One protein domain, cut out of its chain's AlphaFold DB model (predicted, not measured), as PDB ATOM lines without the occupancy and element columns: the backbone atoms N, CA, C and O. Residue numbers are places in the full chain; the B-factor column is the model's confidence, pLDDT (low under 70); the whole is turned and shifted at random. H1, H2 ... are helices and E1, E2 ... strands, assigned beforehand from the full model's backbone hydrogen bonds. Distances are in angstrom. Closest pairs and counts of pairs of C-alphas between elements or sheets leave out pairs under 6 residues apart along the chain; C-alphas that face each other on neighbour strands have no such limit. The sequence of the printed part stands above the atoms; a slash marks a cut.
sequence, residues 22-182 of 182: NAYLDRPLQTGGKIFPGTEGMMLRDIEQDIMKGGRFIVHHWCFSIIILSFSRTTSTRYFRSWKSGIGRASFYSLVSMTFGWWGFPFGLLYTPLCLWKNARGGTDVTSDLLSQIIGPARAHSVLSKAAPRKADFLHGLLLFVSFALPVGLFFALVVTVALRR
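AT A GLANCE: This is residues 22 to 182 of the 182 residues of an uncharacterized protein of Prosthecobacter fusiformis (UniProt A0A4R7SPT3). A strand hairpin, E2 and E3, and a helical hairpin, H3 and H4, pack together in the middle of a long rod. At one end of the rod is a head of short helices, H1, H2, H5 and H6, with the small strand pair E1 and E4 between head and hairpins; at the other end the long helix H7 sticks out with its residues 168 to 180. The printed part has 161 residues, with seven named helices and four named strands in the order H1 H2 E1 E2 E3 E4 H3 H4 H5 H6 H7, mostly helix. Its two sheets, E1 - E4 and E2 - E3, are antiparallel. The whole is loose, with a radius of gyration of the C-alphas of 20.1 A and spans of 78 by 30 by 25 A.

IN THESE COORDINATES: E2, residues 61 to 66, measures 17.0 A from first to last C-alpha, and E3, residues 69 to 74, measures 16.7 A. E1 is residues 56 to 59 and E4 residues 78 to 80. H3, residues 87 to 100, is 20.5 A long, and H4, residues 107 to 120, is 19.8 A. H1, residues 22 to 25, begins at C-alpha 22 (-55.157, 1.442, 0.017). H2 is residues 44 to 52, H5 residues 127 to 135 and H6 residues 137 to 144. H7, residues 155 to 180, is 37.1 A long and ends at C-alpha 180 (-1.586, -51.020, -5.793).

HOW THE PARTS SIT: In the hairpin of E2 and E3, N 64 and O 71 are 3.0 A apart, within hydrogen-bond range. The closest C-alphas of E2 and H3, Cys 63 and Ser 97, are 5.0 A apart; those of E3 and H4, Ser 70 and Gly 108, 5.7 A. H3 and H4 touch at Ser 94 and Leu 116, C-alphas 5.8 A apart, at a shallow tilt of 8 degrees, opposite ways. H3, H4 and H7 form an up and down bundle, each running against the one before; H4 touches H7 with residues 116 to 120 alone, closest at the C-alphas of Ala 120 and His 156, 5.4 A. E1 runs on into E2 at 13 degrees and is antiparallel to E4, with N 56 and O 80 at 2.9 A. The closest C-alphas of E1 and H5 are Phe 57 and Thr 127, 4.8 A. H5 touches H6 at a steep tilt of 49 degrees, closest at the C-alphas of Ser 132 and Ala 140, 5.3 A. H6 touches H2, closest at the C-alphas of Val 143 and Glu 48, 6.5 A. H1 and H2 only just touch, with 3 pairs of C-alphas within 8 A, closest at Leu 25 and Arg 45, 5.1 A. In H2, H5 and H6 every O i to N i+4 pair is within hydrogen-bond range, in H3 9 of 10, in H4 8 of 10 and in H7 20 of 22; H1 is too short for such a pair.

THE WHOLE: The C-alphas farthest apart, of Ala 23 and Arg 182, are 78.1 A apart. The printed part has no cut. The link from H1 to H2, residues 26 to 43, is long. Mean pLDDT of the printed part is 74.1, with residues 60 to 73, 84 to 122 and 150 to 168 under 70.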
ATOM      1  N   ASN A  22     -54.500   2.665  -0.439       87.19
ATOM      2  CA  ASN A  22     -55.157   1.442   0.017       87.19
ATOM      3  C   ASN A  22     -55.600   0.589  -1.177       87.19
ATOM      4  O   ASN A  22     -55.234  -0.580  -1.244       87.19
ATOM      5  N   ALA A  23     -56.251   1.190  -2.178       87.25
ATOM      6  CA  ALA A  23     -56.649   0.493  -3.401       87.25
ATOM      7  C   ALA A  23     -55.449  -0.122  -4.146       87.25
ATOM      8  O   ALA A  23     -55.514  -1.251  -4.633       87.25
ATOM      9  N   TYR A  24     -54.319   0.591  -4.201       84.69
ATOM     10  CA  TYR A  24     -53.076   0.079  -4.777       84.69
ATOM     11  C   TYR A  24     -52.481  -1.079  -3.967       84.69
ATOM     12  O   TYR A  24     -51.914  -2.009  -4.538       84.69
ATOM     13  N   LEU A  25     -52.565  -1.015  -2.640       86.75
ATOM     14  CA  LEU A  25     -52.005  -2.005  -1.722       86.75
ATOM     15  C   LEU A  25     -52.817  -3.298  -1.638       86.75
ATOM     16  O   LEU A  25     -52.240  -4.358  -1.391       86.75
ATOM     17  N   ASP A  26     -54.119  -3.208  -1.878       90.69
ATOM     18  CA  ASP A  26     -55.052  -4.328  -1.756       90.69
ATOM     19  C   ASP A  26     -55.126  -5.171  -3.047       90.69
ATOM     20  O   ASP A  26     -55.875  -6.144  -3.147       90.69
ATOM     21  N   ARG A  27     -54.293  -4.849  -4.048       88.56
ATOM     22  CA  ARG A  27     -54.152  -5.650  -5.270       88.56
ATOM     23  C   ARG A  27     -53.227  -6.859  -5.053       88.56
ATOM     24  O   ARG A  27     -52.222  -6.744  -4.346       88.56
ATOM     25  N   PRO A  28     -53.485  -8.007  -5.702       89.44
ATOM     26  CA  PRO A  28     -52.544  -9.124  -5.711       89.44
ATOM     27  C   PRO A  28     -51.294  -8.787  -6.538       89.44
ATOM     28  O   PRO A  28     -51.360  -8.038  -7.516       89.44
ATOM     29  N   LEU A  29     -50.149  -9.384  -6.192       84.81
ATOM     30  CA  LEU A  29     -48.936  -9.258  -7.002       84.81
ATOM     31  C   LEU A  29     -49.090 -10.067  -8.292       84.81
ATOM     32  O   LEU A  29     -49.220 -11.293  -8.261       84.81
ATOM     33  N   GLN A  30     -49.065  -9.372  -9.426       83.94
ATOM     34  CA  GLN A  30     -49.232  -9.978 -10.741       83.94
ATOM     35  C   GLN A  30     -48.030  -9.699 -11.643       83.94
ATOM     36  O   GLN A  30     -47.406  -8.641 -11.587       83.94
ATOM     37  N   THR A  31     -47.718 -10.652 -12.515       78.31
ATOM     38  CA  THR A  31     -46.733 -10.506 -13.592       78.31
ATOM     39  C   THR A  31     -47.335 -11.096 -14.860       78.31
ATOM     40  O   THR A  31     -47.728 -12.261 -14.877       78.31
ATOM     41  N   GLY A  32     -47.474 -10.282 -15.911       77.44
ATOM     42  CA  GLY A  32     -48.110 -10.716 -17.161       77.44
ATOM     43  C   GLY A  32     -49.565 -11.176 -16.989       77.44
ATOM     44  O   GLY A  32     -49.980 -12.138 -17.629       77.44
ATOM     45  N   GLY A  33     -50.317 -10.547 -16.076       79.25
ATOM     46  CA  GLY A  33     -51.732 -10.854 -15.812       79.25
ATOM     47  C   GLY A  33     -51.997 -12.109 -14.970       79.25
ATOM     48  O   GLY A  33     -53.153 -12.444 -14.729       79.25
ATOM     49  N   LYS A  34     -50.957 -12.809 -14.498       84.69
ATOM     50  CA  LYS A  34     -51.077 -13.962 -13.587       84.69
ATOM     51  C   LYS A  34     -50.518 -13.629 -12.209       84.69
ATOM     52  O   LYS A  34     -49.584 -12.836 -12.100       84.69
ATOM     53  N   ILE A  35     -51.070 -14.257 -11.169       84.00
ATOM     54  CA  ILE A  35     -50.570 -14.136  -9.791       84.00
ATOM     55  C   ILE A  35     -49.154 -14.714  -9.718       84.00
ATOM     56  O   ILE A  35     -48.864 -15.750 -10.322       84.00
ATOM     57  N   PHE A  36     -48.272 -14.033  -8.991       84.62
ATOM     58  CA  PHE A  36     -46.895 -14.472  -8.842       84.62
ATOM     59  C   PHE A  36     -46.806 -15.797  -8.047       84.62
ATOM     60  O   PHE A  36     -47.408 -15.917  -6.978       84.62
ATOM     61  N   PRO A  37     -46.033 -16.801  -8.506       82.94
ATOM     62  CA  PRO A  37     -45.920 -18.077  -7.804       82.94
ATOM     63  C   PRO A  37     -45.378 -17.934  -6.372       82.94
ATOM     64  O   PRO A  37     -44.255 -17.461  -6.153       82.94
ATOM     65  N   GLY A  38     -46.137 -18.419  -5.391       81.19
ATOM     66  CA  GLY A  38     -45.834 -18.338  -3.960       81.19
ATOM     67  C   GLY A  38     -46.506 -17.172  -3.222       81.19
ATOM     68  O   GLY A  38     -46.447 -17.142  -1.987       81.19
ATOM     69  N   THR A  39     -47.143 -16.238  -3.939       85.81
ATOM     70  CA  THR A  39     -47.912 -15.115  -3.363       85.81
ATOM     71  C   THR A  39     -49.423 -15.352  -3.421       85.81
ATOM     72  O   THR A  39     -50.208 -14.407  -3.387       85.81
ATOM     73  N   GLU A  40     -49.861 -16.603  -3.553       87.00
ATOM     74  CA  GLU A  40     -51.280 -16.925  -3.660       87.00
ATOM     75  C   GLU A  40     -52.019 -16.511  -2.376       87.00
ATOM     76  O   GLU A  40     -51.587 -16.822  -1.259       87.00
ATOM     77  N   GLY A  41     -53.120 -15.775  -2.551       85.94
ATOM     78  CA  GLY A  41     -53.935 -15.248  -1.455       85.94
ATOM     79  C   GLY A  41     -53.305 -14.098  -0.662       85.94
ATOM     80  O   GLY A  41     -53.829 -13.764   0.392       85.94
ATOM     81  N   MET A  42     -52.195 -13.514  -1.128       88.19
ATOM     82  CA  MET A  42     -51.556 -12.354  -0.497       88.19
ATOM     83  C   MET A  42     -51.812 -11.081  -1.303       88.19
ATOM     84  O   MET A  42     -51.675 -11.074  -2.531       88.19
ATOM     85  N   MET A  43     -52.134  -9.996  -0.603       91.50
ATOM     86  CA  MET A  43     -52.164  -8.657  -1.182       91.50
ATOM     87  C   MET A  43     -50.756  -8.060  -1.213       91.50
ATOM     88  O   MET A  43     -49.845  -8.517  -0.517       91.50
ATOM     89  N   LEU A  44     -50.557  -7.010  -2.009       88.25
ATOM     90  CA  LEU A  44     -49.269  -6.329  -2.091       88.25
ATOM     91  C   LEU A  44     -48.804  -5.826  -0.717       88.25
ATOM     92  O   LEU A  44     -47.624  -5.943  -0.395       88.25
ATOM     93  N   ARG A  45     -49.735  -5.359   0.123       89.12
ATOM     94  CA  ARG A  45     -49.470  -4.988   1.522       89.12
ATOM     95  C   ARG A  45     -48.856  -6.130   2.333       89.12
ATOM     96  O   ARG A  45     -47.857  -5.920   3.020       89.12
ATOM     97  N   ASP A  46     -49.435  -7.324   2.236       91.06
ATOM     98  CA  ASP A  46     -48.966  -8.502   2.971       91.06
ATOM     99  C   ASP A  46     -47.557  -8.890   2.524       91.06
ATOM    100  O   ASP A  46     -46.716  -9.252   3.343       91.06
ATOM    101  N   ILE A  47     -47.288  -8.770   1.223       89.19
ATOM    102  CA  ILE A  47     -45.988  -9.072   0.621       89.19
ATOM    103  C   ILE A  47     -44.941  -8.051   1.068       89.19
ATOM    104  O   ILE A  47     -43.849  -8.451   1.462       89.19
ATOM    105  N   GLU A  48     -45.255  -6.752   1.055       89.56
ATOM    106  CA  GLU A  48     -44.355  -5.708   1.565       89.56
ATOM    107  C   GLU A  48     -44.018  -5.960   3.037       89.56
ATOM    108  O   GLU A  48     -42.849  -5.933   3.422       89.56
ATOM    109  N   GLN A  49     -45.026  -6.269   3.854       89.88
ATOM    110  CA  GLN A  49     -44.827  -6.553   5.271       89.88
ATOM    111  C   GLN A  49     -44.026  -7.843   5.500       89.88
ATOM    112  O   GLN A  49     -43.189  -7.899   6.403       89.88
ATOM    113  N   ASP A  50     -44.257  -8.885   4.704       89.31
ATOM    114  CA  ASP A  50     -43.510 -10.136   4.802       89.31
ATOM    115  C   ASP A  50     -42.062  -9.965   4.320       89.31
ATOM    116  O   ASP A  50     -41.153 -10.488   4.960       89.31
ATOM    117  N   ILE A  51     -41.805  -9.144   3.293       89.31
ATOM    118  CA  ILE A  51     -40.444  -8.760   2.873       89.31
ATOM    119  C   ILE A  51     -39.720  -8.014   3.991       89.31
ATOM    120  O   ILE A  51     -38.565  -8.330   4.283       89.31
ATOM    121  N   MET A  52     -40.398  -7.095   4.687       88.12
ATOM    122  CA  MET A  52     -39.820  -6.432   5.863       88.12
ATOM    123  C   MET A  52     -39.414  -7.448   6.946       88.12
ATOM    124  O   MET A  52     -38.363  -7.307   7.567       88.12
ATOM    125  N   LYS A  53     -40.189  -8.529   7.110       86.50
ATOM    126  CA  LYS A  53     -39.886  -9.657   8.014       86.50
ATOM    127  C   LYS A  53     -38.831 -10.634   7.466       86.50
ATOM    128  O   LYS A  53     -38.425 -11.545   8.184       86.50
ATOM    129  N   GLY A  54     -38.369 -10.462   6.227       83.31
ATOM    130  CA  GLY A  54     -37.344 -11.294   5.590       83.31
ATOM    131  C   GLY A  54     -37.850 -12.247   4.498       83.31
ATOM    132  O   GLY A  54     -37.122 -13.176   4.137       83.31
ATOM    133  N   GLY A  55     -39.068 -12.048   3.989       85.81
ATOM    134  CA  GLY A  55     -39.588 -12.682   2.774       85.81
ATOM    135  C   GLY A  55     -38.845 -12.203   1.522       85.81
ATOM    136  O   GLY A  55     -38.325 -11.088   1.490       85.81
ATOM    137  N   ARG A  56     -38.709 -13.063   0.506       85.25
ATOM    138  CA  ARG A  56     -37.778 -12.832  -0.619       85.25
ATOM    139  C   ARG A  56     -38.247 -13.482  -1.913       85.25
ATOM    140  O   ARG A  56     -38.885 -14.533  -1.890       85.25
ATOM    141  N   PHE A  57     -37.829 -12.931  -3.045       85.25
ATOM    142  CA  PHE A  57     -37.919 -13.574  -4.352       85.25
ATOM    143  C   PHE A  57     -36.583 -14.217  -4.694       85.25
ATOM    144  O   PHE A  57     -35.569 -13.539  -4.841       85.25
ATOM    145  N   ILE A  58     -36.587 -15.543  -4.809       79.31
ATOM    146  CA  ILE A  58     -35.364 -16.324  -4.987       79.31
ATOM    147  C   ILE A  58     -35.418 -17.053  -6.325       79.31
ATOM    148  O   ILE A  58     -36.423 -17.679  -6.680       79.31
ATOM    149  N   VAL A  59     -34.296 -17.005  -7.037       79.31
ATOM    150  CA  VAL A  59     -33.996 -17.856  -8.187       79.31
ATOM    151  C   VAL A  59     -32.933 -18.868  -7.772       79.31
ATOM    152  O   VAL A  59     -31.848 -18.496  -7.316       79.31
ATOM    153  N   HIS A  60     -33.230 -20.157  -7.931       69.56
ATOM    154  CA  HIS A  60     -32.242 -21.214  -7.745       69.56
ATOM    155  C   HIS A  60     -31.542 -21.511  -9.067       69.56
ATOM    156  O   HIS A  60     -32.143 -21.441 -10.142       69.56
ATOM    157  N   HIS A  61     -30.262 -21.850  -8.984       68.56
ATOM    158  CA  HIS A  61     -29.486 -22.302 -10.133       68.56
ATOM    159  C   HIS A  61     -29.395 -23.822 -10.070       68.56
ATOM    160  O   HIS A  61     -29.357 -24.402  -8.988       68.56
ATOM    161  N   TRP A  62     -29.370 -24.497 -11.205       62.19
ATOM    162  CA  TRP A  62     -29.043 -25.914 -11.255       62.19
ATOM    163  C   TRP A  62     -28.066 -26.148 -12.392       62.19
ATOM    164  O   TRP A  62     -28.172 -25.547 -13.466       62.19
ATOM    165  N   CYS A  63     -27.068 -26.980 -12.115       63.88
ATOM    166  CA  CYS A  63     -26.064 -27.355 -13.090       63.88
ATOM    167  C   CYS A  63     -26.112 -28.864 -13.288       63.88
ATOM    168  O   CYS A  63     -26.212 -29.613 -12.324       63.88
ATOM    169  N   PHE A  64     -26.045 -29.312 -14.533       64.81
ATOM    170  CA  PHE A  64     -25.818 -30.713 -14.850       64.81
ATOM    171  C   PHE A  64     -24.839 -30.791 -16.014       64.81
ATOM    172  O   PHE A  64     -24.880 -29.956 -16.924       64.81
ATOM    173  N   SER A  65     -23.947 -31.774 -15.970       59.72
ATOM    174  CA  SER A  65     -22.950 -31.993 -17.009       59.72
ATOM    175  C   SER A  65     -23.125 -33.377 -17.623       59.72
ATOM    176  O   SER A  65     -23.375 -34.354 -16.924       59.72
ATOM    177  N   ILE A  66     -22.963 -33.466 -18.939       57.41
ATOM    178  CA  ILE A  66     -22.890 -34.713 -19.698       57.41
ATOM    179  C   ILE A  66     -21.495 -34.763 -20.315       57.41
ATOM    180  O   ILE A  66     -21.302 -34.215 -21.397       57.41
ATOM    181  N   ILE A  67     -20.545 -35.397 -19.613       59.09
ATOM    182  CA  ILE A  67     -19.156 -35.730 -20.013       59.09
ATOM    183  C   ILE A  67     -18.299 -34.541 -20.506       59.09
ATOM    184  O   ILE A  67     -17.277 -34.228 -19.908       59.09
ATOM    185  N   ILE A  68     -18.705 -33.860 -21.574       54.28
ATOM    186  CA  ILE A  68     -18.014 -32.724 -22.205       54.28
ATOM    187  C   ILE A  68     -18.873 -31.444 -22.193       54.28
ATOM    188  O   ILE A  68     -18.356 -30.341 -22.353       54.28
ATOM    189  N   LEU A  69     -20.191 -31.560 -21.995       51.22
ATOM    190  CA  LEU A  69     -21.129 -30.436 -22.023       51.22
ATOM    191  C   LEU A  69     -21.648 -30.132 -20.620       51.22
ATOM    192  O   LEU A  69     -22.175 -31.018 -19.956       51.22
ATOM    193  N   SER A  70     -21.550 -28.878 -20.188       56.72
ATOM    194  CA  SER A  70     -22.115 -28.404 -18.921       56.72
ATOM    195  C   SER A  70     -23.245 -27.424 -19.194       56.72
ATOM    196  O   SER A  70     -23.058 -26.421 -19.880       56.72
ATOM    197  N   PHE A  71     -24.415 -27.688 -18.624       68.12
ATOM    198  CA  PHE A  71     -25.568 -26.802 -18.709       68.12
ATOM    199  C   PHE A  71     -25.812 -26.173 -17.339       68.12
ATOM    200  O   PHE A  71     -25.980 -26.873 -16.342       68.12
ATOM    201  N   SER A  72     -25.847 -24.842 -17.289       67.31
ATOM    202  CA  SER A  72     -26.269 -24.074 -16.117       67.31
ATOM    203  C   SER A  72     -27.597 -23.410 -16.445       67.31
ATOM    204  O   SER A  72     -27.660 -22.575 -17.346       67.31
ATOM    205  N   ARG A  73     -28.665 -23.769 -15.731       69.50
ATOM    206  CA  ARG A  73     -29.987 -23.163 -15.911       69.50
ATOM    207  C   ARG A  73     -30.501 -22.572 -14.605       69.50
ATOM    208  O   ARG A  73     -30.237 -23.074 -13.517       69.50
ATOM    209  N   THR A  74     -31.254 -21.489 -14.727       73.56
ATOM    210  CA  THR A  74     -31.997 -20.871 -13.629       73.56
ATOM    211  C   THR A  74     -33.405 -21.451 -13.559       73.56
ATOM    212  O   THR A  74     -34.017 -21.766 -14.580       73.56
ATOM    213  N   THR A  75     -33.929 -21.629 -12.349       70.31
ATOM    214  CA  THR A  75     -35.342 -21.971 -12.143       70.31
ATOM    215  C   THR A  75     -36.222 -20.730 -12.289       70.31
ATOM    216  O   THR A  75     -35.737 -19.604 -12.190       70.31
ATOM    217  N   SER A  76     -37.536 -20.911 -12.442       75.56
ATOM    218  CA  SER A  76     -38.493 -19.801 -12.336       75.56
ATOM    219  C   SER A  76     -38.363 -19.091 -10.983       75.56
ATOM    220  O   SER A  76     -38.248 -19.765  -9.952       75.56
ATOM    221  N   THR A  77     -38.436 -17.761 -10.977       77.62
ATOM    222  CA  THR A  77     -38.472 -16.959  -9.750       77.62
ATOM    223  C   THR A  77     -39.667 -17.361  -8.895       77.62
ATOM    224  O   THR A  77     -40.791 -17.441  -9.389       77.62
ATOM    225  N   ARG A  78     -39.436 -17.632  -7.610       78.19
ATOM    226  CA  ARG A  78     -40.496 -17.997  -6.663       78.19
ATOM    227  C   ARG A  78     -40.400 -17.137  -5.415       78.19
ATOM    228  O   ARG A  78     -39.301 -16.822  -4.956       78.19
ATOM    229  N   TYR A  79     -41.555 -16.806  -4.852       83.56
ATOM    230  CA  TYR A  79     -41.624 -16.131  -3.568       83.56
ATOM    231  C   TYR A  79     -41.408 -17.102  -2.398       83.56
ATOM    232  O   TYR A  79     -42.007 -18.181  -2.329       83.56
ATOM    233  N   PHE A  80     -40.538 -16.715  -1.471       82.94
ATOM    234  CA  PHE A  80     -40.265 -17.399  -0.215       82.94
ATOM    235  C   PHE A  80     -40.744 -16.527   0.939       82.94
ATOM    236  O   PHE A  80     -40.215 -15.441   1.163       82.94
ATOM    237  N   ARG A  81     -41.733 -17.037   1.675       83.25
ATOM    238  CA  ARG A  81     -42.313 -16.355   2.834       83.25
ATOM    239  C   ARG A  81     -41.315 -16.285   3.992       83.25
ATOM    240  O   ARG A  81     -40.582 -17.253   4.208       83.25
ATOM    241  N   SER A  82     -41.345 -15.205   4.772       81.06
ATOM    242  CA  SER A  82     -40.410 -14.954   5.888       81.06
ATOM    243  C   SER A  82     -40.337 -16.092   6.916       81.06
ATOM    244  O   SER A  82     -39.265 -16.419   7.424       81.06
ATOM    245  N   TRP A  83     -41.472 -16.738   7.186       73.62
ATOM    246  CA  TRP A  83     -41.625 -17.794   8.189       73.62
ATOM    247  C   TRP A  83     -41.279 -19.199   7.682       73.62
ATOM    248  O   TRP A  83     -41.231 -20.143   8.472       73.62
ATOM    249  N   LYS A  84     -41.044 -19.376   6.375       67.69
ATOM    250  CA  LYS A  84     -40.736 -20.685   5.793       67.69
ATOM    251  C   LYS A  84     -39.243 -20.809   5.531       67.69
ATOM    252  O   LYS A  84     -38.674 -20.072   4.731       67.69
ATOM    253  N   SER A  85     -38.613 -21.815   6.132       58.75
ATOM    254  CA  SER A  85     -37.212 -22.143   5.866       58.75
ATOM    255  C   SER A  85     -37.003 -22.498   4.384       58.75
ATOM    256  O   SER A  85     -37.552 -23.489   3.894       58.75
ATOM    257  N   GLY A  86     -36.171 -21.734   3.668       57.78
ATOM    258  CA  GLY A  86     -35.789 -22.002   2.268       57.78
ATOM    259  C   GLY A  86     -34.910 -23.252   2.064       57.78
ATOM    260  O   GLY A  86     -34.612 -23.633   0.931       57.78
ATOM    261  N   ILE A  87     -34.537 -23.912   3.164       55.66
ATOM    262  CA  ILE A  87     -33.533 -24.980   3.283       55.66
ATOM    263  C   ILE A  87     -33.878 -26.241   2.468       55.66
ATOM    264  O   ILE A  87     -32.999 -26.857   1.865       55.66
ATOM    265  N   GLY A  88     -35.156 -26.623   2.389       57.38
ATOM    266  CA  GLY A  88     -35.545 -27.917   1.809       57.38
ATOM    267  C   GLY A  88     -35.400 -28.027   0.285       57.38
ATOM    268  O   GLY A  88     -35.261 -29.126  -0.235       57.38
ATOM    269  N   ARG A  89     -35.436 -26.912  -0.458       59.59
ATOM    270  CA  ARG A  89     -35.389 -26.952  -1.938       59.59
ATOM    271  C   ARG A  89     -34.019 -26.614  -2.507       59.59
ATOM    272  O   ARG A  89     -33.618 -27.214  -3.498       59.59
ATOM    273  N   ALA A  90     -33.293 -25.695  -1.872       59.72
ATOM    274  CA  ALA A  90     -31.920 -25.380  -2.262       59.72
ATOM    275  C   ALA A  90     -30.990 -26.600  -2.106       59.72
ATOM    276  O   ALA A  90     -30.101 -26.805  -2.932       59.72
ATOM    277  N   SER A  91     -31.239 -27.445  -1.100       59.84
ATOM    278  CA  SER A  91     -30.506 -28.696  -0.862       59.84
ATOM    279  C   SER A  91     -30.705 -29.728  -1.974       59.84
ATOM    280  O   SER A  91     -29.722 -30.305  -2.427       59.84
ATOM    281  N   PHE A  92     -31.927 -29.904  -2.491       65.56
ATOM    282  CA  PHE A  92     -32.188 -30.830  -3.601       65.56
ATOM    283  C   PHE A  92     -31.457 -30.423  -4.889       65.56
ATOM    284  O   PHE A  92     -30.770 -31.240  -5.495       65.56
ATOM    285  N   TYR A  93     -31.532 -29.149  -5.293       64.44
ATOM    286  CA  TYR A  93     -30.821 -28.681  -6.493       64.44
ATOM    287  C   TYR A  93     -29.300 -28.705  -6.329       64.44
ATOM    288  O   TYR A  93     -28.576 -28.958  -7.296       64.44
ATOM    289  N   SER A  94     -28.813 -28.479  -5.106       61.34
ATOM    290  CA  SER A  94     -27.397 -28.648  -4.784       61.34
ATOM    291  C   SER A  94     -26.988 -30.113  -4.910       61.34
ATOM    292  O   SER A  94     -25.987 -30.383  -5.557       61.34
ATOM    293  N   LEU A  95     -27.796 -31.056  -4.413       64.31
ATOM    294  CA  LEU A  95     -27.547 -32.495  -4.521       64.31
ATOM    295  C   LEU A  95     -27.518 -32.972  -5.980       64.31
ATOM    296  O   LEU A  95     -26.597 -33.681  -6.364       64.31
ATOM    297  N   VAL A  96     -28.462 -32.531  -6.815       65.19
ATOM    298  CA  VAL A  96     -28.475 -32.862  -8.254       65.19
ATOM    299  C   VAL A  96     -27.242 -32.295  -8.962       65.19
ATOM    300  O   VAL A  96     -26.601 -32.990  -9.750       65.19
ATOM    301  N   SER A  97     -26.873 -31.047  -8.651       62.72
ATOM    302  CA  SER A  97     -25.663 -30.435  -9.214       62.72
ATOM    303  C   SER A  97     -24.396 -31.154  -8.742       62.72
ATOM    304  O   SER A  97     -23.444 -31.284  -9.503       62.72
ATOM    305  N   MET A  98     -24.406 -31.677  -7.517       63.34
ATOM    306  CA  MET A  98     -23.325 -32.453  -6.913       63.34
ATOM    307  C   MET A  98     -23.155 -33.822  -7.585       63.34
ATOM    308  O   MET A  98     -22.040 -34.223  -7.886       63.34
ATOM    309  N   THR A  99     -24.247 -34.533  -7.879       61.22
ATOM    310  CA  THR A  99     -24.172 -35.884  -8.458       61.22
ATOM    311  C   THR A  99     -23.918 -35.888  -9.960       61.22
ATOM    312  O   THR A  99     -23.314 -36.833 -10.459       61.22
ATOM    313  N   PHE A 100     -24.363 -34.859 -10.688       63.28
ATOM    314  CA  PHE A 100     -24.296 -34.832 -12.155       63.28
ATOM    315  C   PHE A 100     -23.402 -33.725 -12.735       63.28
ATOM    316  O   PHE A 100     -23.058 -33.784 -13.910       63.28
ATOM    317  N   GLY A 101     -23.002 -32.713 -11.961       60.62
ATOM    318  CA  GLY A 101     -22.201 -31.589 -12.464       60.62
ATOM    319  C   GLY A 101     -20.716 -31.911 -12.667       60.62
ATOM    320  O   GLY A 101     -20.102 -31.407 -13.610       60.62
ATOM    321  N   TRP A 102     -20.141 -32.779 -11.827       63.91
ATOM    322  CA  TRP A 102     -18.693 -33.044 -11.786       63.91
ATOM    323  C   TRP A 102     -18.158 -33.915 -12.919       63.91
ATOM    324  O   TRP A 102     -16.967 -33.873 -13.201       63.91
ATOM    325  N   TRP A 103     -19.023 -34.665 -13.600       62.59
ATOM    326  CA  TRP A 103     -18.611 -35.548 -14.694       62.59
ATOM    327  C   TRP A 103     -18.248 -34.795 -15.985       62.59
ATOM    328  O   TRP A 103     -17.854 -35.428 -16.956       62.59
ATOM    329  N   GLY A 104     -18.391 -33.463 -16.018       55.34
ATOM    330  CA  GLY A 104     -18.009 -32.620 -17.152       55.34
ATOM    331  C   GLY A 104     -16.544 -32.177 -17.094       55.34
ATOM    332  O   GLY A 104     -16.214 -31.321 -16.274       55.34
ATOM    333  N   PHE A 105     -15.676 -32.664 -17.981       54.19
ATOM    334  CA  PHE A 105     -14.297 -32.170 -18.113       54.19
ATOM    335  C   PHE A 105     -14.174 -31.268 -19.353       54.19
ATOM    336  O   PHE A 105     -14.584 -31.697 -20.431       54.19
ATOM    337  N   PRO A 106     -13.616 -30.042 -19.274       59.28
ATOM    338  CA  PRO A 106     -13.114 -29.309 -18.100       59.28
ATOM    339  C   PRO A 106     -14.175 -28.436 -17.391       59.28
ATOM    340  O   PRO A 106     -13.971 -27.986 -16.265       59.28
ATOM    341  N   PHE A 107     -15.311 -28.169 -18.039       63.38
ATOM    342  CA  PHE A 107     -16.260 -27.127 -17.626       63.38
ATOM    343  C   PHE A 107     -17.072 -27.466 -16.364       63.38
ATOM    344  O   PHE A 107     -17.402 -26.573 -15.580       63.38
ATOM    345  N   GLY A 108     -17.346 -28.746 -16.109       58.69
ATOM    346  CA  GLY A 108     -18.092 -29.204 -14.935       58.69
ATOM    347  C   GLY A 108     -17.359 -28.926 -13.622       58.69
ATOM    348  O   GLY A 108     -17.996 -28.568 -12.630       58.69
ATOM    349  N   LEU A 109     -16.024 -28.974 -13.633       63.44
ATOM    350  CA  LEU A 109     -15.179 -28.609 -12.490       63.44
ATOM    351  C   LEU A 109     -15.247 -27.112 -12.143       63.44
ATOM    352  O   LEU A 109     -15.043 -26.759 -10.987       63.44
ATOM    353  N   LEU A 110     -15.579 -26.234 -13.098       66.19
ATOM    354  CA  LEU A 110     -15.679 -24.787 -12.869       66.19
ATOM    355  C   LEU A 110     -17.110 -24.348 -12.513       66.19
ATOM    356  O   LEU A 110     -17.331 -23.601 -11.558       66.19
ATOM    357  N   TYR A 111     -18.103 -24.824 -13.270       67.06
ATOM    358  CA  TYR A 111     -19.496 -24.395 -13.110       67.06
ATOM    359  C   TYR A 111     -20.173 -25.010 -11.889       67.06
ATOM    360  O   TYR A 111     -21.013 -24.352 -11.268       67.06
ATOM    361  N   THR A 112     -19.801 -26.233 -11.506       66.31
ATOM    362  CA  THR A 112     -20.445 -26.905 -10.373       66.31
ATOM    363  C   THR A 112     -20.142 -26.212  -9.043       66.31
ATOM    364  O   THR A 112     -21.102 -25.883  -8.346       66.31
ATOM    365  N   PRO A 113     -18.883 -25.871  -8.693       67.25
ATOM    366  CA  PRO A 113     -18.597 -25.090  -7.488       67.25
ATOM    367  C   PRO A 113     -19.279 -23.723  -7.481       67.25
ATOM    368  O   PRO A 113     -19.788 -23.298  -6.449       67.25
ATOM    369  N   LEU A 114     -19.343 -23.047  -8.632       69.56
ATOM    370  CA  LEU A 114     -19.985 -21.739  -8.742       69.56
ATOM    371  C   LEU A 114     -21.503 -21.828  -8.518       69.56
ATOM    372  O   LEU A 114     -22.084 -20.987  -7.829       69.56
ATOM    373  N   CYS A 115     -22.151 -22.848  -9.081       69.25
ATOM    374  CA  CYS A 115     -23.579 -23.107  -8.909       69.25
ATOM    375  C   CYS A 115     -23.897 -23.506  -7.461       69.25
ATOM    376  O   CYS A 115     -24.801 -22.942  -6.843       69.25
ATOM    377  N   LEU A 116     -23.084 -24.399  -6.884       67.56
ATOM    378  CA  LEU A 116     -23.161 -24.781  -5.478       67.56
ATOM    379  C   LEU A 116     -22.963 -23.571  -4.563       67.56
ATOM    380  O   LEU A 116     -23.726 -23.400  -3.623       67.56
ATOM    381  N   TRP A 117     -22.016 -22.682  -4.862       66.81
ATOM    382  CA  TRP A 117     -21.788 -21.462  -4.089       66.81
ATOM    383  C   TRP A 117     -22.982 -20.500  -4.149       66.81
ATOM    384  O   TRP A 117     -23.427 -19.998  -3.113       66.81
ATOM    385  N   LYS A 118     -23.561 -20.281  -5.338       69.19
ATOM    386  CA  LYS A 118     -24.774 -19.458  -5.505       69.19
ATOM    387  C   LYS A 118     -25.969 -20.050  -4.752       69.19
ATOM    388  O   LYS A 118     -26.701 -19.319  -4.087       69.19
ATOM    389  N   ASN A 119     -26.144 -21.368  -4.797       67.75
ATOM    390  CA  ASN A 119     -27.221 -22.055  -4.080       67.75
ATOM    391  C   ASN A 119     -26.989 -22.134  -2.568       67.75
ATOM    392  O   ASN A 119     -27.947 -22.013  -1.809       67.75
ATOM    393  N   ALA A 120     -25.738 -22.279  -2.125       62.38
ATOM    394  CA  ALA A 120     -25.340 -22.257  -0.718       62.38
ATOM    395  C   ALA A 120     -25.555 -20.874  -0.101       62.38
ATOM    396  O   ALA A 120     -25.993 -20.750   1.040       62.38
ATOM    397  N   ARG A 121     -25.390 -19.813  -0.898       64.31
ATOM    398  CA  ARG A 121     -25.923 -18.482  -0.600       64.31
ATOM    399  C   ARG A 121     -27.428 -18.423  -0.863       64.31
ATOM    400  O   ARG A 121     -27.935 -17.381  -1.250       64.31
ATOM    401  N   GLY A 122     -28.195 -19.474  -0.577       62.72
ATOM    402  CA  GLY A 122     -29.664 -19.496  -0.606       62.72
ATOM    403  C   GLY A 122     -30.311 -19.127  -1.945       62.72
ATOM    404  O   GLY A 122     -31.488 -18.789  -1.945       62.72
ATOM    405  N   GLY A 123     -29.569 -19.186  -3.055       71.94
ATOM    406  CA  GLY A 123     -30.012 -18.732  -4.372       71.94
ATOM    407  C   GLY A 123     -29.723 -17.251  -4.636       71.94
ATOM    408  O   GLY A 123     -29.250 -16.508  -3.774       71.94
ATOM    409  N   THR A 124     -29.999 -16.818  -5.864       76.00
ATOM    410  CA  THR A 124     -29.910 -15.403  -6.231       76.00
ATOM    411  C   THR A 124     -31.174 -14.703  -5.763       76.00
ATOM    412  O   THR A 124     -32.273 -15.037  -6.208       76.00
ATOM    413  N   ASP A 125     -31.000 -13.755  -4.848       81.94
ATOM    414  CA  ASP A 125     -32.061 -12.852  -4.427       81.94
ATOM    415  C   ASP A 125     -32.307 -11.845  -5.551       81.94
ATOM    416  O   ASP A 125     -31.403 -11.100  -5.928       81.94
ATOM    417  N   VAL A 126     -33.509 -11.876  -6.115       84.62
ATOM    418  CA  VAL A 126     -33.953 -10.956  -7.171       84.62
ATOM    419  C   VAL A 126     -35.043 -10.017  -6.657       84.62
ATOM    420  O   VAL A 126     -35.743  -9.388  -7.446       84.62
ATOM    421  N   THR A 127     -35.212  -9.919  -5.332       86.38
ATOM    422  CA  THR A 127     -36.248  -9.092  -4.698       86.38
ATOM    423  C   THR A 127     -36.113  -7.631  -5.110       86.38
ATOM    424  O   THR A 127     -37.125  -7.016  -5.426       86.38
ATOM    425  N   SER A 128     -34.889  -7.086  -5.164       85.38
ATOM    426  CA  SER A 128     -34.649  -5.690  -5.557       85.38
ATOM    427  C   SER A 128     -35.129  -5.389  -6.966       85.38
ATOM    428  O   SER A 128     -35.875  -4.433  -7.186       85.38
ATOM    429  N   ASP A 129     -34.719  -6.232  -7.906       85.69
ATOM    430  CA  ASP A 129     -34.939  -6.018  -9.329       85.69
ATOM    431  C   ASP A 129     -36.414  -6.242  -9.659       85.69
ATOM    432  O   ASP A 129     -37.029  -5.440 -10.360       85.69
ATOM    433  N   LEU A 130     -37.011  -7.285  -9.073       86.50
ATOM    434  CA  LEU A 130     -38.413  -7.624  -9.270       86.50
ATOM    435  C   LEU A 130     -39.350  -6.565  -8.668       86.50
ATOM    436  O   LEU A 130     -40.279  -6.124  -9.344       86.50
ATOM    437  N   LEU A 131     -39.111  -6.110  -7.429       85.81
ATOM    438  CA  LEU A 131     -39.924  -5.037  -6.838       85.81
ATOM    439  C   LEU A 131     -39.784  -3.748  -7.644       85.81
ATOM    440  O   LEU A 131     -40.786  -3.102  -7.937       85.81
ATOM    441  N   SER A 132     -38.568  -3.391  -8.053       86.12
ATOM    442  CA  SER A 132     -38.347  -2.172  -8.838       86.12
ATOM    443  C   SER A 132     -39.117  -2.194 -10.161       86.12
ATOM    444  O   SER A 132     -39.637  -1.159 -10.570       86.12
ATOM    445  N   GLN A 133     -39.252  -3.367 -10.791       85.12
ATOM    446  CA  GLN A 133     -40.030  -3.546 -12.020       85.12
ATOM    447  C   GLN A 133     -41.551  -3.523 -11.794       85.12
ATOM    448  O   GLN A 133     -42.273  -2.994 -12.633       85.12
ATOM    449  N   ILE A 134     -42.056  -4.087 -10.688       82.56
ATOM    450  CA  ILE A 134     -43.508  -4.245 -10.464       82.56
ATOM    451  C   ILE A 134     -44.138  -3.043  -9.743       82.56
ATOM    452  O   ILE A 134     -45.247  -2.620 -10.082       82.56
ATOM    453  N   ILE A 135     -43.466  -2.515  -8.716       81.75
ATOM    454  CA  ILE A 135     -43.987  -1.435  -7.859       81.75
ATOM    455  C   ILE A 135     -43.247  -0.105  -8.026       81.75
ATOM    456  O   ILE A 135     -43.668   0.906  -7.464       81.75
ATOM    457  N   GLY A 136     -42.178  -0.092  -8.822       83.94
ATOM    458  CA  GLY A 136     -41.358   1.082  -9.090       83.94
ATOM    459  C   GLY A 136     -40.166   1.226  -8.131       83.94
ATOM    460  O   GLY A 136     -40.219   0.786  -6.976       83.94
ATOM    461  N   PRO A 137     -39.080   1.882  -8.578       81.44
ATOM    462  CA  PRO A 137     -37.804   1.914  -7.859       81.44
ATOM    463  C   PRO A 137     -37.877   2.648  -6.512       81.44
ATOM    464  O   PRO A 137     -37.289   2.200  -5.530       81.44
ATOM    465  N   ALA A 138     -38.641   3.744  -6.424       81.19
ATOM    466  CA  ALA A 138     -38.745   4.540  -5.198       81.19
ATOM    467  C   ALA A 138     -39.392   3.758  -4.039       81.19
ATOM    468  O   ALA A 138     -38.924   3.810  -2.899       81.19
ATOM    469  N   ARG A 139     -40.449   2.993  -4.336       82.19
ATOM    470  CA  ARG A 139     -41.160   2.176  -3.346       82.19
ATOM    471  C   ARG A 139     -40.394   0.900  -3.013       82.19
ATOM    472  O   ARG A 139     -40.310   0.525  -1.849       82.19
ATOM    473  N   ALA A 140     -39.765   0.280  -4.011       85.06
ATOM    474  CA  ALA A 140     -38.864  -0.844  -3.784       85.06
ATOM    475  C   ALA A 140     -37.765  -0.475  -2.776       85.06
ATOM    476  O   ALA A 140     -37.571  -1.179  -1.790       85.06
ATOM    477  N   HIS A 141     -37.116   0.678  -2.954       84.62
ATOM    478  CA  HIS A 141     -36.086   1.159  -2.036       84.62
ATOM    479  C   HIS A 141     -36.612   1.412  -0.608       84.62
ATOM    480  O   HIS A 141     -35.951   1.060   0.372       84.62
ATOM    481  N   SER A 142     -37.820   1.969  -0.451       84.62
ATOM    482  CA  SER A 142     -38.395   2.235   0.878       84.62
ATOM    483  C   SER A 142     -38.793   0.964   1.637       84.62
ATOM    484  O   SER A 142     -38.690   0.928   2.863       84.62
ATOM    485  N   VAL A 143     -39.194  -0.094   0.927       85.00
ATOM    486  CA  VAL A 143     -39.469  -1.415   1.517       85.00
ATOM    487  C   VAL A 143     -38.161  -2.141   1.842       85.00
ATOM    488  O   VAL A 143     -37.998  -2.651   2.949       85.00
ATOM    489  N   LEU A 144     -37.202  -2.150   0.912       85.38
ATOM    490  CA  LEU A 144     -35.930  -2.867   1.056       85.38
ATOM    491  C   LEU A 144     -35.020  -2.265   2.126       85.38
ATOM    492  O   LEU A 144     -34.342  -3.008   2.827       85.38
ATOM    493  N   SER A 145     -35.042  -0.944   2.311       84.88
ATOM    494  CA  SER A 145     -34.296  -0.283   3.395       84.88
ATOM    495  C   SER A 145     -34.765  -0.698   4.796       84.88
ATOM    496  O   SER A 145     -34.011  -0.565   5.756       84.88
ATOM    497  N   LYS A 146     -35.985  -1.236   4.917       85.88
ATOM    498  CA  LYS A 146     -36.564  -1.749   6.170       85.88
ATOM    499  C   LYS A 146     -36.487  -3.274   6.289       85.88
ATOM    500  O   LYS A 146     -36.924  -3.822   7.298       85.88
ATOM    501  N   ALA A 147     -35.988  -3.965   5.265       84.19
ATOM    502  CA  ALA A 147     -35.963  -5.419   5.237       84.19
ATOM    503  C   ALA A 147     -34.893  -5.989   6.177       84.19
ATOM    504  O   ALA A 147     -33.760  -5.507   6.232       84.19
ATOM    505  N   ALA A 148     -35.249  -7.046   6.912       80.00
ATOM    506  CA  ALA A 148     -34.331  -7.715   7.827       80.00
ATOM    507  C   ALA A 148     -33.096  -8.288   7.091       80.00
ATOM    508  O   ALA A 148     -33.238  -8.916   6.032       80.00
ATOM    509  N   PRO A 149     -31.881  -8.139   7.660       70.19
ATOM    510  CA  PRO A 149     -30.664  -8.626   7.034       70.19
ATOM    511  C   PRO A 149     -30.662 -10.150   6.912       70.19
ATOM    512  O   PRO A 149     -31.273 -10.899   7.681       70.19
ATOM    513  N   ARG A 150     -29.931 -10.625   5.910       66.81
ATOM    514  CA  ARG A 150     -29.793 -12.044   5.612       66.81
ATOM    515  C   ARG A 150     -28.999 -12.762   6.709       66.81
ATOM    516  O   ARG A 150     -27.822 -12.469   6.899       66.81
ATOM    517  N   LYS A 151     -29.585 -13.789   7.331       62.62
ATOM    518  CA  LYS A 151     -28.799 -14.793   8.063       62.62
ATOM    519  C   LYS A 151     -28.153 -15.745   7.055       62.62
ATOM    520  O   LYS A 151     -28.832 -16.341   6.220       62.62
ATOM    521  N   ALA A 152     -26.826 -15.796   7.060       54.16
ATOM    522  CA  ALA A 152     -26.075 -16.807   6.334       54.16
ATOM    523  C   ALA A 152     -25.985 -18.045   7.230       54.16
ATOM    524  O   ALA A 152     -25.404 -17.990   8.311       54.16
ATOM    525  N   ASP A 153     -26.595 -19.145   6.801       59.97
ATOM    526  CA  ASP A 153     -26.687 -20.346   7.623       59.97
ATOM    527  C   ASP A 153     -25.415 -21.189   7.476       59.97
ATOM    528  O   ASP A 153     -25.137 -21.740   6.407       59.97
ATOM    529  N   PHE A 154     -24.672 -21.323   8.577       57.25
ATOM    530  CA  PHE A 154     -23.413 -22.069   8.715       57.25
ATOM    531  C   PHE A 154     -23.459 -23.505   8.155       57.25
ATOM    532  O   PHE A 154     -22.481 -23.985   7.582       57.25
ATOM    533  N   LEU A 155     -24.623 -24.163   8.227       60.81
ATOM    534  CA  LEU A 155     -24.859 -25.518   7.710       60.81
ATOM    535  C   LEU A 155     -24.525 -25.667   6.209       60.81
ATOM    536  O   LEU A 155     -24.163 -26.748   5.751       60.81
ATOM    537  N   HIS A 156     -24.584 -24.576   5.441       61.81
ATOM    538  CA  HIS A 156     -24.282 -24.584   4.008       61.81
ATOM    539  C   HIS A 156     -22.777 -24.620   3.717       61.81
ATOM    540  O   HIS A 156     -22.370 -25.177   2.699       61.81
ATOM    541  N   GLY A 157     -21.940 -24.086   4.616       61.75
ATOM    542  CA  GLY A 157     -20.484 -24.207   4.513       61.75
ATOM    543  C   GLY A 157     -20.024 -25.659   4.661       61.75
ATOM    544  O   GLY A 157     -19.180 -26.120   3.896       61.75
ATOM    545  N   LEU A 158     -20.655 -26.406   5.574       66.50
ATOM    546  CA  LEU A 158     -20.413 -27.840   5.752       66.50
ATOM    547  C   LEU A 158     -20.813 -28.644   4.507       66.50
ATOM    548  O   LEU A 158     -20.069 -29.515   4.067       66.50
ATOM    549  N   LEU A 159     -21.960 -28.321   3.907       67.19
ATOM    550  CA  LEU A 159     -22.439 -28.989   2.695       67.19
ATOM    551  C   LEU A 159     -21.474 -28.762   1.519       67.19
ATOM    552  O   LEU A 159     -21.136 -29.713   0.818       67.19
ATOM    553  N   LEU A 160     -20.955 -27.539   1.352       63.94
ATOM    554  CA  LEU A 160     -19.909 -27.232   0.367       63.94
ATOM    555  C   LEU A 160     -18.603 -27.993   0.639       63.94
ATOM    556  O   LEU A 160     -18.007 -28.521  -0.296       63.94
ATOM    557  N   PHE A 161     -18.177 -28.091   1.900       67.69
ATOM    558  CA  PHE A 161     -16.977 -28.843   2.278       67.69
ATOM    559  C   PHE A 161     -17.109 -30.335   1.945       67.69
ATOM    560  O   PHE A 161     -16.250 -30.897   1.266       67.69
ATOM    561  N   VAL A 162     -18.221 -30.962   2.343       66.75
ATOM    562  CA  VAL A 162     -18.516 -32.371   2.030       66.75
ATOM    563  C   VAL A 162     -18.594 -32.592   0.517       66.75
ATOM    564  O   VAL A 162     -18.079 -33.592   0.016       66.75
ATOM    565  N   SER A 163     -19.163 -31.630  -0.218       61.88
ATOM    566  CA  SER A 163     -19.245 -31.663  -1.683       61.88
ATOM    567  C   SER A 163     -17.863 -31.674  -2.346       61.88
ATOM    568  O   SER A 163     -17.691 -32.317  -3.369       61.88
ATOM    569  N   PHE A 164     -16.856 -31.005  -1.784       63.88
ATOM    570  CA  PHE A 164     -15.489 -31.065  -2.314       63.88
ATOM    571  C   PHE A 164     -14.725 -32.316  -1.856       63.88
ATOM    572  O   PHE A 164     -13.972 -32.896  -2.635       63.88
ATOM    573  N   ALA A 165     -14.925 -32.754  -0.612       67.19
ATOM    574  CA  ALA A 165     -14.148 -33.839  -0.015       67.19
ATOM    575  C   ALA A 165     -14.471 -35.223  -0.610       67.19
ATOM    576  O   ALA A 165     -13.566 -36.026  -0.827       67.19
ATOM    577  N   LEU A 166     -15.746 -35.504  -0.906       69.94
ATOM    578  CA  LEU A 166     -16.202 -36.804  -1.419       69.94
ATOM    579  C   LEU A 166     -15.605 -37.199  -2.784       69.94
ATOM    580  O   LEU A 166     -15.011 -38.273  -2.873       69.94
ATOM    581  N   PRO A 167     -15.725 -36.387  -3.850       67.00
ATOM    582  CA  PRO A 167     -15.190 -36.748  -5.163       67.00
ATOM    583  C   PRO A 167     -13.658 -36.791  -5.176       67.00
ATOM    584  O   PRO A 167     -13.090 -37.667  -5.822       67.00
ATOM    585  N   VAL A 168     -12.987 -35.910  -4.422       68.69
ATOM    586  CA  VAL A 168     -11.525 -35.958  -4.245       68.69
ATOM    587  C   VAL A 168     -11.113 -37.253  -3.546       68.69
ATOM    588  O   VAL A 168     -10.190 -37.925  -4.002       68.69
ATOM    589  N   GLY A 169     -11.833 -37.649  -2.493       74.38
ATOM    590  CA  GLY A 169     -11.604 -38.907  -1.785       74.38
ATOM    591  C   GLY A 169     -11.822 -40.138  -2.668       74.38
ATOM    592  O   GLY A 169     -10.979 -41.032  -2.677       74.38
ATOM    593  N   LEU A 170     -12.901 -40.176  -3.455       74.75
ATOM    594  CA  LEU A 170     -13.186 -41.277  -4.386       74.75
ATOM    595  C   LEU A 170     -12.155 -41.366  -5.516       74.75
ATOM    596  O   LEU A 170     -11.703 -42.462  -5.843       74.75
ATOM    597  N   PHE A 171     -11.755 -40.229  -6.090       73.94
ATOM    598  CA  PHE A 171     -10.703 -40.180  -7.103       73.94
ATOM    599  C   PHE A 171      -9.370 -40.680  -6.538       73.94
ATOM    600  O   PHE A 171      -8.724 -41.535  -7.139       73.94
ATOM    601  N   PHE A 172      -8.988 -40.204  -5.351       75.06
ATOM    602  CA  PHE A 172      -7.773 -40.649  -4.677       75.06
ATOM    603  C   PHE A 172      -7.811 -42.154  -4.373       75.06
ATOM    604  O   PHE A 172      -6.859 -42.866  -4.686       75.06
ATOM    605  N   ALA A 173      -8.930 -42.666  -3.851       76.44
ATOM    606  CA  ALA A 173      -9.116 -44.092  -3.589       76.44
ATOM    607  C   ALA A 173      -9.008 -44.940  -4.867       76.44
ATOM    608  O   ALA A 173      -8.366 -45.991  -4.851       76.44
ATOM    609  N   LEU A 174      -9.580 -44.481  -5.984       79.25
ATOM    610  CA  LEU A 174      -9.464 -45.141  -7.285       79.25
ATOM    611  C   LEU A 174      -8.003 -45.187  -7.756       79.25
ATOM    612  O   LEU A 174      -7.516 -46.257  -8.118       79.25
ATOM    613  N   VAL A 175      -7.298 -44.052  -7.718       76.19
ATOM    614  CA  VAL A 175      -5.887 -43.952  -8.128       76.19
ATOM    615  C   VAL A 175      -5.007 -44.872  -7.286       76.19
ATOM    616  O   VAL A 175      -4.230 -45.639  -7.847       76.19
ATOM    617  N   VAL A 176      -5.170 -44.857  -5.959       83.88
ATOM    618  CA  VAL A 176      -4.441 -45.746  -5.042       83.88
ATOM    619  C   VAL A 176      -4.751 -47.212  -5.340       83.88
ATOM    620  O   VAL A 176      -3.836 -48.020  -5.449       83.88
ATOM    621  N   THR A 177      -6.021 -47.565  -5.547       86.25
ATOM    622  CA  THR A 177      -6.420 -48.949  -5.860       86.25
ATOM    623  C   THR A 177      -5.819 -49.432  -7.180       86.25
ATOM    624  O   THR A 177      -5.407 -50.585  -7.280       86.25
ATOM    625  N   VAL A 178      -5.750 -48.572  -8.199       82.88
ATOM    626  CA  VAL A 178      -5.125 -48.898  -9.490       82.88
ATOM    627  C   VAL A 178      -3.604 -48.998  -9.360       82.88
ATOM    628  O   VAL A 178      -3.020 -49.905  -9.944       82.88
ATOM    629  N   ALA A 179      -2.967 -48.113  -8.590       81.44
ATOM    630  CA  ALA A 179      -1.524 -48.127  -8.356       81.44
ATOM    631  C   ALA A 179      -1.065 -49.353  -7.552       81.44
ATOM    632  O   ALA A 179      -0.016 -49.901  -7.850       81.44
ATOM    633  N   LEU A 180      -1.863 -49.813  -6.584       85.62
ATOM    634  CA  LEU A 180      -1.586 -51.020  -5.793       85.62
ATOM    635  C   LEU A 180      -1.860 -52.329  -6.553       85.62
ATOM    636  O   LEU A 180      -1.454 -53.395  -6.101       85.62
ATOM    637  N   ARG A 181      -2.597 -52.267  -7.669       84.38
ATOM    638  CA  ARG A 181      -2.886 -53.418  -8.541       84.38
ATOM    639  C   ARG A 181      -1.910 -53.552  -9.717       84.38
ATOM    640  O   ARG A 181      -2.052 -54.505 -10.481       84.38
ATOM    641  N   ARG A 182      -0.993 -52.600  -9.895       70.06
ATOM    642  CA  ARG A 182       0.090 -52.639 -10.887       70.06
ATOM    643  C   ARG A 182       1.389 -53.054 -10.218       70.06
ATOM    644  O   ARG A 182       2.173 -53.731 -10.911       70.06
TER     645      ARG A 182